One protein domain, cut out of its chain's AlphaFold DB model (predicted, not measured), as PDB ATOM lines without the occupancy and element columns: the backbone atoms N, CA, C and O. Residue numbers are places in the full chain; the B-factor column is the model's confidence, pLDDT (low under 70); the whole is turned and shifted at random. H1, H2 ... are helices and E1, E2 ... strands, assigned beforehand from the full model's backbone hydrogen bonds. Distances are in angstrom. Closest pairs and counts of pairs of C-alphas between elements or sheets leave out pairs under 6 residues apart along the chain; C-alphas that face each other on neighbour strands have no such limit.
ATOM      1  N   GLY A  36      99.897 133.405  89.560       85.19
ATOM      2  CA  GLY A  36      99.777 132.773  88.248       85.19
ATOM      3  C   GLY A  36     100.417 131.388  88.280       85.19
ATOM      4  O   GLY A  36     101.352 131.178  89.050       85.19
ATOM      5  N   CYS A  37      99.956 130.473  87.436       88.38
ATOM      6  CA  CYS A  37     100.676 129.240  87.143       88.38
ATOM      7  C   CYS A  37     101.216 129.271  85.712       88.38
ATOM      8  O   CYS A  37     100.767 130.032  84.851       88.38
ATOM      9  N   SER A  38     102.254 128.493  85.477       88.75
ATOM     10  CA  SER A  38     102.869 128.292  84.174       88.75
ATOM     11  C   SER A  38     103.273 126.835  84.053       88.75
ATOM     12  O   SER A  38     103.441 126.146  85.055       88.75
ATOM     13  N   MET A  39     103.402 126.358  82.821       89.25
ATOM     14  CA  MET A  39     103.705 124.965  82.536       89.25
ATOM     15  C   MET A  39     104.774 124.883  81.456       89.25
ATOM     16  O   MET A  39     104.731 125.634  80.480       89.25
ATOM     17  N   VAL A  40     105.720 123.970  81.635       86.94
ATOM     18  CA  VAL A  40     106.729 123.617  80.635       86.94
ATOM     19  C   VAL A  40     106.717 122.110  80.425       86.94
ATOM     20  O   VAL A  40     106.478 121.359  81.366       86.94
ATOM     21  N   GLU A  41     106.960 121.669  79.197       88.31
ATOM     22  CA  GLU A  41     107.128 120.254  78.885       88.31
ATOM     23  C   GLU A  41     108.619 119.926  78.785       88.31
ATOM     24  O   GLU A  41     109.357 120.590  78.053       88.31
ATOM     25  N   VAL A  42     109.062 118.917  79.534       83.94
ATOM     26  CA  VAL A  42     110.441 118.415  79.523       83.94
ATOM     27  C   VAL A  42     110.381 116.911  79.317       83.94
ATOM     28  O   VAL A  42     109.777 116.205  80.119       83.94
ATOM     29  N   ASP A  43     110.959 116.425  78.219       85.44
ATOM     30  CA  ASP A  43     110.982 114.999  77.868       85.44
ATOM     31  C   ASP A  43     109.588 114.332  77.879       85.44
ATOM     32  O   ASP A  43     109.416 113.199  78.327       85.44
ATOM     33  N   GLY A  44     108.567 115.051  77.396       87.81
ATOM     34  CA  GLY A  44     107.178 114.578  77.360       87.81
ATOM     35  C   GLY A  44     106.441 114.645  78.702       87.81
ATOM     36  O   GLY A  44     105.292 114.210  78.793       87.81
ATOM     37  N   VAL A  45     107.073 115.182  79.751       86.12
ATOM     38  CA  VAL A  45     106.465 115.385  81.069       86.12
ATOM     39  C   VAL A  45     106.063 116.846  81.231       86.12
ATOM     40  O   VAL A  45     106.893 117.750  81.135       86.12
ATOM     41  N   ALA A  46     104.781 117.074  81.508       88.44
ATOM     42  CA  ALA A  46     104.262 118.392  81.842       88.44
ATOM     43  C   ALA A  46     104.616 118.759  83.291       88.44
ATOM     44  O   ALA A  46     104.229 118.076  84.240       88.44
ATOM     45  N   CYS A  47     105.333 119.864  83.452       86.62
ATOM     46  CA  CYS A  47     105.762 120.402  84.731       86.62
ATOM     47  C   CYS A  47     105.092 121.757  84.976       86.62
ATOM     48  O   CYS A  47     105.404 122.737  84.298       86.62
ATOM     49  N   GLU A  48     104.187 121.820  85.951       88.12
ATOM     50  CA  GLU A  48     103.545 123.064  86.384       88.12
ATOM     51  C   GLU A  48     104.358 123.743  87.493       88.12
ATOM     52  O   GLU A  48     104.915 123.086  88.372       88.12
ATOM     53  N   PHE A  49     104.411 125.072  87.465       86.81
ATOM     54  CA  PHE A  49     104.992 125.881  88.522       86.81
ATOM     55  C   PHE A  49     104.187 127.152  88.782       86.81
ATOM     56  O   PHE A  49     103.587 127.744  87.881       86.81
ATOM     57  N   VAL A  50     104.190 127.582  90.041       87.19
ATOM     58  CA  VAL A  50     103.422 128.733  90.521       87.19
ATOM     59  C   VAL A  50     104.336 129.950  90.666       87.19
ATOM     60  O   VAL A  50     105.470 129.858  91.132       87.19
ATOM     61  N   ALA A  51     103.846 131.119  90.264       82.94
ATOM     62  CA  ALA A  51     104.552 132.382  90.422       82.94
ATOM     63  C   ALA A  51     104.871 132.640  91.903       82.94
ATOM     64  O   ALA A  51     103.992 132.563  92.760       82.94
ATOM     65  N   GLY A  52     106.134 132.957  92.190       79.06
ATOM     66  CA  GLY A  52     106.617 133.168  93.556       79.06
ATOM     67  C   GLY A  52     106.945 131.881  94.321       79.06
ATOM     68  O   GLY A  52     107.367 131.973  95.476       79.06
ATOM     69  N   ASP A  53     106.799 130.702  93.704       83.75
ATOM     70  CA  ASP A  53     107.247 129.450  94.307       83.75
ATOM     71  C   ASP A  53     108.776 129.445  94.467       83.75
ATOM     72  O   ASP A  53     109.542 129.701  93.535       83.75
ATOM     73  N   ARG A  54     109.223 129.178  95.696       76.94
ATOM     74  CA  ARG A  54     110.641 129.167  96.073       76.94
ATOM     75  C   ARG A  54     111.270 127.787  95.900       76.94
ATOM     76  O   ARG A  54     112.496 127.686  95.919       76.94
ATOM     77  N   PHE A  55     110.453 126.748  95.724       79.19
ATOM     78  CA  PHE A  55     110.874 125.349  95.725       79.19
ATOM     79  C   PHE A  55     110.571 124.665  94.391       79.19
ATOM     80  O   PHE A  55     109.942 123.615  94.331       79.19
ATOM     81  N   LEU A  56     111.082 125.258  93.313       80.44
ATOM     82  CA  LEU A  56     111.084 124.646  91.988       80.44
ATOM     83  C   LEU A  56     112.029 123.439  91.949       80.44
ATOM     84  O   LEU A  56     113.163 123.522  92.436       80.44
ATOM     85  N   ASP A  57     111.594 122.364  91.293       84.06
ATOM     86  CA  ASP A  57     112.461 121.238  90.945       84.06
ATOM     87  C   ASP A  57     113.737 121.735  90.215       84.06
ATOM     88  O   ASP A  57     113.647 122.606  89.337       84.06
ATOM     89  N   PRO A  58     114.941 121.226  90.553       84.75
ATOM     90  CA  PRO A  58     116.192 121.676  89.940       84.75
ATOM     91  C   PRO A  58     116.235 121.549  88.409       84.75
ATOM     92  O   PRO A  58     116.876 122.377  87.748       84.75
ATOM     93  N   GLY A  59     115.556 120.550  87.840       83.88
ATOM     94  CA  GLY A  59     115.421 120.358  86.399       83.88
ATOM     95  C   GLY A  59     114.604 121.481  85.767       83.88
ATOM     96  O   GLY A  59     115.099 122.178  84.879       83.88
ATOM     97  N   ILE A  60     113.412 121.750  86.308       83.75
ATOM     98  CA  ILE A  60     112.546 122.862  85.867       83.75
ATOM     99  C   ILE A  60     113.292 124.196  85.974       83.75
ATOM    100  O   ILE A  60     113.309 124.987  85.032       83.75
ATOM    101  N   LYS A  61     113.976 124.436  87.100       84.88
ATOM    102  CA  LYS A  61     114.759 125.659  87.323       84.88
ATOM    103  C   LYS A  61     115.842 125.854  86.262       84.88
ATOM    104  O   LYS A  61     116.099 126.982  85.839       84.88
ATOM    105  N   THR A  62     116.479 124.768  85.834       88.06
ATOM    106  CA  THR A  62     117.506 124.805  84.787       88.06
ATOM    107  C   THR A  62     116.903 125.180  83.436       88.06
ATOM    108  O   THR A  62     117.447 126.059  82.767       88.06
ATOM    109  N   VAL A  63     115.760 124.588  83.075       88.38
ATOM    110  CA  VAL A  63     115.044 124.889  81.825       88.38
ATOM    111  C   VAL A  63     114.561 126.337  81.801       88.38
ATOM    112  O   VAL A  63     114.887 127.071  80.872       88.38
ATOM    113  N   VAL A  64     113.864 126.789  82.849       85.44
ATOM    114  CA  VAL A  64     113.348 128.166  82.948       85.44
ATOM    115  C   VAL A  64     114.481 129.191  82.854       85.44
ATOM    116  O   VAL A  64     114.353 130.186  82.144       85.44
ATOM    117  N   ARG A  65     115.625 128.939  83.504       85.94
ATOM    118  CA  ARG A  65     116.802 129.815  83.399       85.94
ATOM    119  C   ARG A  65     117.405 129.819  81.991       85.94
ATOM    120  O   ARG A  65     117.841 130.869  81.531       85.94
ATOM    121  N   GLY A  66     117.452 128.666  81.323       89.69
ATOM    122  CA  GLY A  66     117.905 128.576  79.933       89.69
ATOM    123  C   GLY A  66     117.029 129.412  78.999       89.69
ATOM    124  O   GLY A  66     117.550 130.204  78.217       89.69
ATOM    125  N   LEU A  67     115.706 129.312  79.158       86.19
ATOM    126  CA  LEU A  67     114.741 130.116  78.407       86.19
ATOM    127  C   LEU A  67     114.911 131.618  78.677       86.19
ATOM    128  O   LEU A  67     114.953 132.396  77.727       86.19
ATOM    129  N   ASP A  68     115.071 132.028  79.940       86.56
ATOM    130  CA  ASP A  68     115.334 133.432  80.303       86.56
ATOM    131  C   ASP A  68     116.604 133.962  79.620       86.56
ATOM    132  O   ASP A  68     116.593 135.033  79.014       86.56
ATOM    133  N   GLN A  69     117.690 133.183  79.635       89.00
ATOM    134  CA  GLN A  69     118.932 133.556  78.961       89.00
ATOM    135  C   GLN A  69     118.734 133.716  77.448       89.00
ATOM    136  O   GLN A  69     119.222 134.686  76.873       89.00
ATOM    137  N   GLN A  70     118.011 132.803  76.797       88.88
ATOM    138  CA  GLN A  70     117.736 132.895  75.361       88.88
ATOM    139  C   GLN A  70     116.862 134.105  75.013       88.88
ATOM    140  O   GLN A  70     117.151 134.803  74.045       88.88
ATOM    141  N   LEU A  71     115.831 134.394  75.813       84.81
ATOM    142  CA  LEU A  71     114.965 135.559  75.616       84.81
ATOM    143  C   LEU A  71     115.734 136.874  75.777       84.81
ATOM    144  O   LEU A  71     115.548 137.787  74.977       84.81
ATOM    145  N   ARG A  72     116.656 136.956  76.744       84.06
ATOM    146  CA  ARG A  72     117.554 138.113  76.905       84.06
ATOM    147  C   ARG A  72     118.490 138.306  75.716       84.06
ATOM    148  O   ARG A  72     118.811 139.436  75.384       84.06
ATOM    149  N   LEU A  73     118.931 137.221  75.078       84.69
ATOM    150  CA  LEU A  73     119.752 137.298  73.865       84.69
ATOM    151  C   LEU A  73     118.949 137.745  72.631       84.69
ATOM    152  O   LEU A  73     119.549 138.178  71.651       84.69
ATOM    153  N   LEU A  74     117.617 137.639  72.670       80.81
ATOM    154  CA  LEU A  74     116.709 138.048  71.593       80.81
ATOM    155  C   LEU A  74     116.114 139.455  71.792       80.81
ATOM    156  O   LEU A  74     115.613 140.031  70.830       80.81
ATOM    157  N   GLY A  75     116.127 139.993  73.015       70.31
ATOM    158  CA  GLY A  75     115.500 141.269  73.364       70.31
ATOM    159  C   GLY A  75     116.504 142.398  73.590       70.31
ATOM    160  O   GLY A  75     117.238 142.383  74.576       70.31
ATOM    161  N   ASP A  76     116.478 143.403  72.712       61.94
ATOM    162  CA  ASP A  76     117.111 144.704  72.940       61.94
ATOM    163  C   ASP A  76     116.507 145.441  74.156       61.94
ATOM    164  O   ASP A  76     115.327 145.318  74.489       61.94
TER     165      ASP A  76
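Overview. This is residues 36 to 76 of the 88 residues of an uncharacterized protein of Hordeum vulgare subsp. vulgare (UniProt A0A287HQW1). A two-stranded hairpin, E1 and E2, stands at one end, and a single helix, H1, begins close to it and then runs away from it as a free arm. Residues 59 to 64 of H1 come near the strands, while residues 65 to 76, of which 65 to 74 belong to H1, stick out. The printed part has 41 residues with two named strands and one named helix, in the order E1, E2, H1; the sheet E1 - E2 is antiparallel and the class is mixed, helices and strands. The whole is only just loose, close to compact, with a radius of gyration of the C-alphas of 11.1 A and spans of 29 by 24 by 17 A.

Arrangement. E1, residues 37 to 42, and E2, residues 45 to 50, form a hairpin with an angle of 154 degrees between their directions. C-alphas 39 and 48 face each other at 4.3 A. N 38 and O 49, at 2.8 A, and N 47 and O 40, also at 2.8 A, are within hydrogen-bond range. H1, residues 58 to 74, has its closest C-alphas to E2 at Ile 60 and Cys 47, 7.3 A apart. Its closest C-alphas to E1 are those of Ile 60 and Val 40, 7.9 A apart. In H1 every O i to N i+4 pair is within hydrogen-bond range.

Along the chain. E1 starts at C-alpha 37 (100.676, 129.240, 87.143) and is 16.4 A long. E2 is 16.6 A long and ends at C-alpha 50 (103.422, 128.733, 90.521). H1 is 24.6 A long and ends at C-alpha 74 (116.709, 138.048, 71.593).

Size, cuts and confidence. The two C-alphas farthest apart are those of Val 45 and Asp 76, at 32.2 A. The printed part has no cut. The link from E1 to E2 is tight, and the link from E2 to H1, 7 residues, is short. Mean pLDDT of the printed part is 84.5; residue 76 is under 70.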